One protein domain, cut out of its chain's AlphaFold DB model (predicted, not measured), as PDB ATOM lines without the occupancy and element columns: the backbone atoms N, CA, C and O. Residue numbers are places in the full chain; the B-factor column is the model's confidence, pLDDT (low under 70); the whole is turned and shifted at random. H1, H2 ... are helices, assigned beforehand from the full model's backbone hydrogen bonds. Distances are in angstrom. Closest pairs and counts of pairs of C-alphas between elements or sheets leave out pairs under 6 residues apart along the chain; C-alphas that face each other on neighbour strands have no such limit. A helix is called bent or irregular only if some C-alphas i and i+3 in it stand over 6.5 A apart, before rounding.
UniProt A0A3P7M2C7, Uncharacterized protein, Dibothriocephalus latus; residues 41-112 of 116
ATOM      1  N   ALA A  41     -10.357  -7.550 -42.492       90.25
ATOM      2  CA  ALA A  41      -8.952  -7.309 -42.175       90.25
ATOM      3  C   ALA A  41      -8.782  -6.641 -40.801       90.25
ATOM      4  O   ALA A  41      -7.855  -6.983 -40.063       90.25
ATOM      5  N   ARG A  42      -9.690  -5.734 -40.422       86.81
ATOM      6  CA  ARG A  42      -9.690  -5.104 -39.095       86.81
ATOM      7  C   ARG A  42      -9.994  -6.098 -37.986       86.81
ATOM      8  O   ARG A  42      -9.256  -6.133 -37.007       86.81
ATOM      9  N   VAL A  43     -10.992  -6.965 -38.160       88.44
ATOM     10  CA  VAL A  43     -11.275  -8.054 -37.209       88.44
ATOM     11  C   VAL A  43     -10.046  -8.947 -37.021       88.44
ATOM     12  O   VAL A  43      -9.702  -9.284 -35.891       88.44
ATOM     13  N   VAL A  44      -9.336  -9.295 -38.100       89.25
ATOM     14  CA  VAL A  44      -8.109 -10.109 -38.022       89.25
ATOM     15  C   VAL A  44      -6.981  -9.370 -37.294       89.25
ATOM     16  O   VAL A  44      -6.310  -9.960 -36.445       89.25
ATOM     17  N   ARG A  45      -6.782  -8.076 -37.572       88.00
ATOM     18  CA  ARG A  45      -5.812  -7.240 -36.843       88.00
ATOM     19  C   ARG A  45      -6.163  -7.139 -35.361       88.00
ATOM     20  O   ARG A  45      -5.277  -7.291 -34.527       88.00
ATOM     21  N   GLY A  46      -7.444  -6.963 -35.044       85.38
ATOM     22  CA  GLY A  46      -7.955  -6.972 -33.680       85.38
ATOM     23  C   GLY A  46      -7.666  -8.296 -32.980       85.38
ATOM     24  O   GLY A  46      -7.037  -8.311 -31.927       85.38
ATOM     25  N   ARG A  47      -7.993  -9.427 -33.615       86.94
ATOM     26  CA  ARG A  47      -7.666 -10.762 -33.086       86.94
ATOM     27  C   ARG A  47      -6.188 -10.898 -32.734       86.94
ATOM     28  O   ARG A  47      -5.873 -11.433 -31.678       86.94
ATOM     29  N   LYS A  48      -5.294 -10.379 -33.582       86.19
ATOM     30  CA  LYS A  48      -3.846 -10.400 -33.334       86.19
ATOM     31  C   LYS A  48      -3.419  -9.459 -32.198       86.19
ATOM     32  O   LYS A  48      -2.508  -9.806 -31.459       86.19
ATOM     33  N   LYS A  49      -4.051  -8.289 -32.057       86.25
ATOM     34  CA  LYS A  49      -3.729  -7.293 -31.018       86.25
ATOM     35  C   LYS A  49      -4.065  -7.792 -29.608       86.25
ATOM     36  O   LYS A  49      -3.283  -7.561 -28.696       86.25
ATOM     37  N   TRP A  50      -5.193  -8.484 -29.449       82.88
ATOM     38  CA  TRP A  50      -5.674  -8.987 -28.152       82.88
ATOM     39  C   TRP A  50      -5.421 -10.492 -27.930       82.88
ATOM     40  O   TRP A  50      -6.014 -11.075 -27.030       82.88
ATOM     41  N   ASP A  51      -4.576 -11.122 -28.759       85.19
ATOM     42  CA  ASP A  51      -4.244 -12.563 -28.739       85.19
ATOM     43  C   ASP A  51      -5.467 -13.502 -28.646       85.19
ATOM     44  O   ASP A  51      -5.483 -14.536 -27.976       85.19
ATOM     45  N   ILE A  52      -6.542 -13.140 -29.348       80.50
ATOM     46  CA  ILE A  52      -7.799 -13.888 -29.337       80.50
ATOM     47  C   ILE A  52      -7.673 -15.060 -30.315       80.50
ATOM     48  O   ILE A  52      -7.830 -14.908 -31.532       80.50
ATOM     49  N   LYS A  53      -7.400 -16.258 -29.785       81.62
ATOM     50  CA  LYS A  53      -7.358 -17.495 -30.582       81.62
ATOM     51  C   LYS A  53      -8.736 -17.847 -31.143       81.62
ATOM     52  O   LYS A  53      -9.741 -17.774 -30.451       81.62
ATOM     53  N   ALA A  54      -8.800 -18.300 -32.395       75.62
ATOM     54  CA  ALA A  54      -9.994 -19.001 -32.880       75.62
ATOM     55  C   ALA A  54     -10.209 -20.283 -32.035       75.62
ATOM     56  O   ALA A  54      -9.212 -20.889 -31.639       75.62
ATOM     57  N   PRO A  55     -11.452 -20.708 -31.723       82.19
ATOM     58  CA  PRO A  55     -12.719 -20.390 -32.394       82.19
ATOM     59  C   PRO A  55     -13.590 -19.319 -31.712       82.19
ATOM     60  O   PRO A  55     -14.713 -19.092 -32.158       82.19
ATOM     61  N   ILE A  56     -13.121 -18.655 -30.649       82.19
ATOM     62  CA  ILE A  56     -13.960 -17.688 -29.925       82.19
ATOM     63  C   ILE A  56     -14.311 -16.478 -30.810       82.19
ATOM     64  O   ILE A  56     -13.456 -15.885 -31.477       82.19
ATOM     65  N   MET A  57     -15.610 -16.164 -30.876       82.25
ATOM     66  CA  MET A  57     -16.148 -15.052 -31.672       82.25
ATOM     67  C   MET A  57     -16.261 -13.770 -30.847       82.25
ATOM     68  O   MET A  57     -15.947 -12.701 -31.358       82.25
ATOM     69  N   TYR A  58     -16.663 -13.901 -29.585       82.69
ATOM     70  CA  TYR A  58     -16.749 -12.817 -28.616       82.69
ATOM     71  C   TYR A  58     -15.869 -13.157 -27.415       82.69
ATOM     72  O   TYR A  58     -15.803 -14.315 -27.001       82.69
ATOM     73  N   HIS A  59     -15.180 -12.157 -26.876       79.88
ATOM     74  CA  HIS A  59     -14.330 -12.298 -25.701       79.88
ATOM     75  C   HIS A  59     -15.027 -11.661 -24.488       79.88
ATOM     76  O   HIS A  59     -15.464 -10.516 -24.596       79.88
ATOM     77  N   PRO A  60     -15.131 -12.337 -23.332       78.50
ATOM     78  CA  PRO A  60     -15.879 -11.821 -22.180       78.50
ATOM     79  C   PRO A  60     -15.266 -10.551 -21.571       78.50
ATOM     80  O   PRO A  60     -15.971  -9.772 -20.949       78.50
ATOM     81  N   THR A  61     -13.964 -10.337 -21.764       78.75
ATOM     82  CA  THR A  61     -13.204  -9.235 -21.148       78.75
ATOM     83  C   THR A  61     -12.806  -8.120 -22.114       78.75
ATOM     84  O   THR A  61     -12.346  -7.083 -21.658       78.75
ATOM     85  N   ASN A  62     -12.951  -8.313 -23.433       81.56
ATOM     86  CA  ASN A  62     -12.528  -7.320 -24.433       81.56
ATOM     87  C   ASN A  62     -13.748  -6.788 -25.193       81.56
ATOM     88  O   ASN A  62     -14.106  -7.296 -26.258       81.56
ATOM     89  N   GLU A  63     -14.382  -5.754 -24.641       84.75
ATOM     90  CA  GLU A  63     -15.557  -5.112 -25.245       84.75
ATOM     91  C   GLU A  63     -15.235  -4.439 -26.588       84.75
ATOM     92  O   GLU A  63     -16.034  -4.529 -27.520       84.75
ATOM     93  N   GLU A  64     -14.038  -3.863 -26.740       85.12
ATOM     94  CA  GLU A  64     -13.588  -3.236 -27.994       85.12
ATOM     95  C   GLU A  64     -13.578  -4.229 -29.164       85.12
ATOM     96  O   GLU A  64     -14.088  -3.946 -30.252       85.12
ATOM     97  N   PHE A  65     -13.057  -5.439 -28.931       85.12
ATOM     98  CA  PHE A  65     -13.060  -6.495 -29.939       85.12
ATOM     99  C   PHE A  65     -14.485  -6.948 -30.277       85.12
ATOM    100  O   PHE A  65     -14.807  -7.157 -31.449       85.12
ATOM    101  N   ASN A  66     -15.354  -7.060 -29.269       87.75
ATOM    102  CA  ASN A  66     -16.750  -7.444 -29.474       87.75
ATOM    103  C   ASN A  66     -17.510  -6.398 -30.294       87.75
ATOM    104  O   ASN A  66     -18.298  -6.771 -31.164       87.75
ATOM    105  N   CYS A  67     -17.247  -5.110 -30.058       87.81
ATOM    106  CA  CYS A  67     -17.817  -4.012 -30.831       87.81
ATOM    107  C   CYS A  67     -17.375  -4.089 -32.300       87.81
ATOM    108  O   CYS A  67     -18.221  -4.114 -33.195       87.81
ATOM    109  N   LEU A  68     -16.071  -4.251 -32.553       87.50
ATOM    110  CA  LEU A  68     -15.523  -4.404 -33.905       87.50
ATOM    111  C   LEU A  68     -16.110  -5.628 -34.632       87.50
ATOM    112  O   LEU A  68     -16.526  -5.544 -35.790       87.50
ATOM    113  N   GLN A  69     -16.199  -6.763 -33.936       89.12
ATOM    114  CA  GLN A  69     -16.802  -7.987 -34.456       89.12
ATOM    115  C   GLN A  69     -18.291  -7.783 -34.775       89.12
ATOM    116  O   GLN A  69     -18.757  -8.215 -35.830       89.12
ATOM    117  N   ARG A  70     -19.054  -7.115 -33.896       89.31
ATOM    118  CA  ARG A  70     -20.483  -6.837 -34.106       89.31
ATOM    119  C   ARG A  70     -20.703  -5.858 -35.257       89.31
ATOM    120  O   ARG A  70     -21.636  -6.067 -36.028       89.31
ATOM    121  N   ALA A  71     -19.841  -4.857 -35.421       87.75
ATOM    122  CA  ALA A  71     -19.884  -3.935 -36.553       87.75
ATOM    123  C   ALA A  71     -19.697  -4.674 -37.890       87.75
ATOM    124  O   ALA A  71     -20.512  -4.508 -38.801       87.75
ATOM    125  N   HIS A  72     -18.700  -5.564 -37.980       88.69
ATOM    126  CA  HIS A  72     -18.482  -6.391 -39.169       88.69
ATOM    127  C   HIS A  72     -19.660  -7.341 -39.450       88.69
ATOM    128  O   HIS A  72     -20.112  -7.443 -40.589       88.69
ATOM    129  N   GLN A  73     -20.207  -7.997 -38.420       90.62
ATOM    130  CA  GLN A  73     -21.371  -8.881 -38.570       90.62
ATOM    131  C   GLN A  73     -22.633  -8.118 -39.003       90.62
ATOM    132  O   GLN A  73     -23.307  -8.547 -39.932       90.62
ATOM    133  N   ASN A  74     -22.913  -6.946 -38.424       90.94
ATOM    134  CA  ASN A  74     -24.024  -6.082 -38.843       90.94
ATOM    135  C   ASN A  74     -23.907  -5.678 -40.325       90.94
ATOM    136  O   ASN A  74     -24.901  -5.604 -41.046       90.94
ATOM    137  N   TYR A  75     -22.683  -5.437 -40.803       89.50
ATOM    138  CA  TYR A  75     -22.450  -5.192 -42.221       89.50
ATOM    139  C   TYR A  75     -22.769  -6.431 -43.073       89.50
ATOM    140  O   TYR A  75     -23.501  -6.312 -44.054       89.50
ATOM    141  N   LEU A  76     -22.297  -7.618 -42.678       91.19
ATOM    142  CA  LEU A  76     -22.561  -8.880 -43.382       91.19
ATOM    143  C   LEU A  76     -24.047  -9.259 -43.424       91.19
ATOM    144  O   LEU A  76     -24.513  -9.752 -44.447       91.19
ATOM    145  N   GLU A  77     -24.786  -9.011 -42.343       91.69
ATOM    146  CA  GLU A  77     -26.228  -9.271 -42.258       91.69
ATOM    147  C   GLU A  77     -27.015  -8.405 -43.261       91.69
ATOM    148  O   GLU A  77     -27.993  -8.866 -43.850       91.69
ATOM    149  N   PHE A  78     -26.572  -7.166 -43.507       88.50
ATOM    150  CA  PHE A  78     -27.265  -6.221 -44.390       88.50
ATOM    151  C   PHE A  78     -26.777  -6.243 -45.849       88.50
ATOM    152  O   PHE A  78     -27.554  -5.994 -46.776       88.50
ATOM    153  N   MET A  79     -25.501  -6.562 -46.074       89.94
ATOM    154  CA  MET A  79     -24.861  -6.597 -47.394       89.94
ATOM    155  C   MET A  79     -25.654  -7.365 -48.476       89.94
ATOM    156  O   MET A  79     -25.795  -6.816 -49.573       89.94
ATOM    157  N   PRO A  80     -26.196  -8.584 -48.250       89.12
ATOM    158  CA  PRO A  80     -26.891  -9.323 -49.308       89.12
ATOM    159  C   PRO A  80     -28.190  -8.641 -49.752       89.12
ATOM    160  O   PRO A  80     -28.470  -8.588 -50.951       89.12
ATOM    161  N   TYR A  81     -28.948  -8.062 -48.818       89.94
ATOM    162  CA  TYR A  81     -30.168  -7.312 -49.132       89.94
ATOM    163  C   TYR A  81     -29.853  -6.063 -49.956       89.94
ATOM    164  O   TYR A  81     -30.520  -5.772 -50.950       89.94
ATOM    165  N   PHE A  82     -28.785  -5.360 -49.577       88.06
ATOM    166  CA  PHE A  82     -28.293  -4.203 -50.306       88.06
ATOM    167  C   PHE A  82     -27.848  -4.556 -51.734       88.06
ATOM    168  O   PHE A  82     -28.265  -3.892 -52.684       88.06
ATOM    169  N   LEU A  83     -27.052  -5.616 -51.907       89.56
ATOM    170  CA  LEU A  83     -26.582  -6.063 -53.223       89.56
ATOM    171  C   LEU A  83     -27.735  -6.533 -54.116       89.56
ATOM    172  O   LEU A  83     -27.763  -6.185 -55.296       89.56
ATOM    173  N   MET A  84     -28.718  -7.258 -53.567       89.50
ATOM    174  CA  MET A  84     -29.930  -7.613 -54.313       89.50
ATOM    175  C   MET A  84     -30.665  -6.367 -54.811       89.50
ATOM    176  O   MET A  84     -30.995  -6.287 -55.993       89.50
ATOM    177  N   GLY A  85     -30.885  -5.377 -53.942       87.56
ATOM    178  CA  GLY A  85     -31.532  -4.121 -54.319       87.56
ATOM    179  C   GLY A  85     -30.748  -3.341 -55.379       87.56
ATOM    180  O   GLY A  85     -31.338  -2.838 -56.336       87.56
ATOM    181  N   LEU A  86     -29.419  -3.287 -55.253       87.94
ATOM    182  CA  LEU A  86     -28.525  -2.631 -56.206       87.94
ATOM    183  C   LEU A  86     -28.583  -3.288 -57.591       87.94
ATOM    184  O   LEU A  86     -28.737  -2.581 -58.585       87.94
ATOM    185  N   PHE A  87     -28.482  -4.618 -57.670       86.75
ATOM    186  CA  PHE A  87     -28.501  -5.322 -58.953       86.75
ATOM    187  C   PHE A  87     -29.887  -5.292 -59.598       86.75
ATOM    188  O   PHE A  87     -30.001  -4.922 -60.764       86.75
ATOM    189  N   VAL A  88     -30.954  -5.580 -58.844       86.94
ATOM    190  CA  VAL A  88     -32.329  -5.558 -59.373       86.94
ATOM    191  C   VAL A  88     -32.753  -4.136 -59.761       86.94
ATOM    192  O   VAL A  88     -33.288  -3.924 -60.848       86.94
ATOM    193  N   GLY A  89     -32.474  -3.134 -58.921       81.94
ATOM    194  CA  GLY A  89     -32.773  -1.729 -59.214       81.94
ATOM    195  C   GLY A  89     -31.910  -1.152 -60.341       81.94
ATOM    196  O   GLY A  89     -32.389  -0.358 -61.160       81.94
ATOM    197  N   GLY A  90     -30.656  -1.602 -60.434       81.62
ATOM    198  CA  GLY A  90     -29.698  -1.205 -61.461       81.62
ATOM    199  C   GLY A  90     -30.091  -1.636 -62.875       81.62
ATOM    200  O   GLY A  90     -29.704  -0.968 -63.834       81.62
ATOM    201  N   LEU A  91     -30.908  -2.689 -63.018       80.44
ATOM    202  CA  LEU A  91     -31.437  -3.130 -64.316       80.44
ATOM    203  C   LEU A  91     -32.369  -2.089 -64.950       80.44
ATOM    204  O   LEU A  91     -32.414  -1.981 -66.174       80.44
ATOM    205  N   ARG A  92     -33.097  -1.306 -64.141       76.69
ATOM    206  CA  ARG A  92     -34.038  -0.292 -64.642       76.69
ATOM    207  C   ARG A  92     -33.472   1.126 -64.616       76.69
ATOM    208  O   ARG A  92     -33.680   1.864 -65.574       76.69
ATOM    209  N   CYS A  93     -32.759   1.508 -63.554       76.25
ATOM    210  CA  CYS A  93     -32.255   2.872 -63.358       76.25
ATOM    211  C   CYS A  93     -30.834   2.881 -62.744       76.25
ATOM    212  O   CYS A  93     -30.697   3.182 -61.556       76.25
ATOM    213  N   PRO A  94     -29.765   2.633 -63.529       70.94
ATOM    214  CA  PRO A  94     -28.403   2.439 -63.008       70.94
ATOM    215  C   PRO A  94     -27.827   3.650 -62.251       70.94
ATOM    216  O   PRO A  94     -27.107   3.487 -61.270       70.94
ATOM    217  N   PHE A  95     -28.171   4.878 -62.654       70.94
ATOM    218  CA  PHE A  95     -27.691   6.093 -61.976       70.94
ATOM    219  C   PHE A  95     -28.365   6.334 -60.620       70.94
ATOM    220  O   PHE A  95     -27.728   6.791 -59.675       70.94
ATOM    221  N   ARG A  96     -29.663   6.022 -60.512       74.06
ATOM    222  CA  ARG A  96     -30.435   6.271 -59.284       74.06
ATOM    223  C   ARG A  96     -30.109   5.263 -58.190       74.06
ATOM    224  O   ARG A  96     -30.190   5.621 -57.025       74.06
ATOM    225  N   SER A  97     -29.729   4.040 -58.555       73.31
ATOM    226  CA  SER A  97     -29.266   3.034 -57.596       73.31
ATOM    227  C   SER A  97     -27.855   3.327 -57.078       73.31
ATOM    228  O   SER A  97     -27.550   2.996 -55.943       73.31
ATOM    229  N   MET A  98     -27.004   3.992 -57.868       74.69
ATOM    230  CA  MET A  98     -25.616   4.282 -57.488       74.69
ATOM    231  C   MET A  98     -25.499   5.297 -56.341       74.69
ATOM    232  O   MET A  98     -24.700   5.098 -55.431       74.69
ATOM    233  N   LEU A  99     -26.305   6.362 -56.351       80.81
ATOM    234  CA  LEU A  99     -26.266   7.416 -55.326       80.81
ATOM    235  C   LEU A  99     -26.471   6.904 -53.884       80.81
ATOM    236  O   LEU A  99     -25.592   7.145 -53.055       80.81
ATOM    237  N   PRO A 100     -27.564   6.183 -53.557       82.00
ATOM    238  CA  PRO A 100     -27.777   5.661 -52.208       82.00
ATOM    239  C   PRO A 100     -26.733   4.609 -51.818       82.00
ATOM    240  O   PRO A 100     -26.425   4.443 -50.643       82.00
ATOM    241  N   SER A 101     -26.161   3.904 -52.794       80.31
ATOM    242  CA  SER A 101     -25.113   2.924 -52.537       80.31
ATOM    243  C   SER A 101     -23.776   3.550 -52.162       80.31
ATOM    244  O   SER A 101     -23.110   3.065 -51.249       80.31
ATOM    245  N   VAL A 102     -23.398   4.645 -52.823       83.69
ATOM    246  CA  VAL A 102     -22.189   5.400 -52.480       83.69
ATOM    247  C   VAL A 102     -22.349   6.079 -51.120       83.69
ATOM    248  O   VAL A 102     -21.449   5.975 -50.290       83.69
ATOM    249  N   SER A 103     -23.496   6.710 -50.847       85.00
ATOM    250  CA  SER A 103     -23.735   7.332 -49.539       85.00
ATOM    251  C   SER A 103     -23.750   6.306 -48.403       85.00
ATOM    252  O   SER A 103     -23.174   6.565 -47.349       85.00
ATOM    253  N   TYR A 104     -24.325   5.120 -48.625       84.38
ATOM    254  CA  TYR A 104     -24.278   4.012 -47.670       84.38
ATOM    255  C   TYR A 104     -22.842   3.552 -47.380       84.38
ATOM    256  O   TYR A 104     -22.481   3.361 -46.217       84.38
ATOM    257  N   ALA A 105     -22.009   3.402 -48.416       83.19
ATOM    258  CA  ALA A 105     -20.612   3.007 -48.251       83.19
ATOM    259  C   ALA A 105     -19.819   4.045 -47.439       83.19
ATOM    260  O   ALA A 105     -19.130   3.673 -46.491       83.19
ATOM    261  N   ILE A 106     -19.979   5.337 -47.753       84.00
ATOM    262  CA  ILE A 106     -19.338   6.437 -47.015       84.00
ATOM    263  C   ILE A 106     -19.805   6.445 -45.558       84.00
ATOM    264  O   ILE A 106     -18.979   6.471 -44.653       84.00
ATOM    265  N   ALA A 107     -21.115   6.346 -45.318       84.12
ATOM    266  CA  ALA A 107     -21.658   6.321 -43.965       84.12
ATOM    267  C   ALA A 107     -21.058   5.180 -43.130       84.12
ATOM    268  O   ALA A 107     -20.751   5.376 -41.958       84.12
ATOM    269  N   ARG A 108     -20.845   3.997 -43.717       81.38
ATOM    270  CA  ARG A 108     -20.219   2.873 -43.008       81.38
ATOM    271  C   ARG A 108     -18.740   3.098 -42.710       81.38
ATOM    272  O   ARG A 108     -18.319   2.721 -41.628       81.38
ATOM    273  N   MET A 109     -18.003   3.745 -43.611       78.81
ATOM    274  CA  MET A 109     -16.607   4.128 -43.369       78.81
ATOM    275  C   MET A 109     -16.472   5.209 -42.285       78.81
ATOM    276  O   MET A 109     -15.502   5.198 -41.543       78.81
ATOM    277  N   THR A 110     -17.418   6.148 -42.181       79.50
ATOM    278  CA  THR A 110     -17.365   7.220 -41.166       79.50
ATOM    279  C   THR A 110     -17.830   6.755 -39.786       79.50
ATOM    280  O   THR A 110     -17.343   7.249 -38.782       79.50
ATOM    281  N   ASN A 111     -18.764   5.804 -39.712       70.31
ATOM    282  CA  ASN A 111     -19.221   5.239 -38.434       70.31
ATOM    283  C   ASN A 111     -18.276   4.150 -37.892       70.31
ATOM    284  O   ASN A 111     -18.662   3.387 -37.003       70.31
ATOM    285  N   ASP A 112     -17.071   4.025 -38.449       63.88
ATOM    286  CA  ASP A 112     -16.105   3.042 -37.992       63.88
ATOM    287  C   ASP A 112     -15.433   3.499 -36.688       63.88
ATOM    288  O   ASP A 112     -14.838   4.575 -36.648       63.88
TER     289      ASP A 112
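AT A GLANCE: This is residues 41 to 112 of the 116 residues of an uncharacterized protein of Dibothriocephalus latus (UniProt A0A3P7M2C7). The picture is a long, bent helix, H2, that makes most of the length of a slender rod, with a shorter helix folded back at each of its two arms: H1 along the first arm, H2a, and H3 on the second, H2b, which it touches with residues 96 to 101 alone. This gives two helical hairpins, one at each arm of H2, with H1 and H3 apart from each other, and a long loop of residues 50 to 62 leads from H1 into H2. The printed part has 72 residues with three named helices, in the order H1, H2, H3, and no named strand; its class is all helix. The whole is loose, with a radius of gyration of the C-alphas of 16.0 A, and spans 48 by 23 by 16 A.

HOW THE PARTS SIT: Start at H1, residues 41 to 49, and go on to H2, residues 63 to 90, which is bent: C-alphas 77 and 80 are 7.1 A apart. By its hydrogen bonds it was assigned as one helix, with arms H2a, residues 63 to 77, and H2b, residues 80 to 90, at 38 degrees, only just a steep tilt. H1 and H2a touch and form a helical hairpin, opposite ways at a shallow tilt of 21 degrees; look at Val 43 and Gln 69, their closest C-alphas, 6.2 A apart. Residues 76 to 81 stand free. Next comes H3, residues 94 to 110, which touches H2b with residues 96 to 101 alone; the closest C-alphas are those of Gly 90 and Ser 97, 5.8 A apart. H2b and H3 form a second helical hairpin, opposite ways at a shallow tilt of 30 degrees. H2a and H3 are only just apart, at 8.4 A between their closest C-alphas. Every O i to N i+4 pair is within hydrogen-bond range in H1, H2a and H2b, and 10 of 13 are in H3.

IN THESE COORDINATES: Find C-alpha 41 at (-8.952, -7.309, -42.175); from there H1 runs 12.3 A to C-alpha 49. H2a begins at C-alpha 63, at (-15.557, -5.112, -25.245), and runs 20.5 A; H2b covers 14.9 A. H3 runs 24.9 A, ending at C-alpha 110, at (-17.365, 7.220, -41.166); it is neither bent nor irregular, but only just: C-alphas 97 and 100 are 6.2 A apart.

THE WHOLE: The two C-alphas farthest apart are those of Thr 61 and Arg 92, 49.0 A. The printed part has no cut. The link from H1 to H2 is long, with 13 residues, and the one from H2 to H3 is tight, with 3. The mean pLDDT of the printed part is 83.7, and residue 112 alone is under 70.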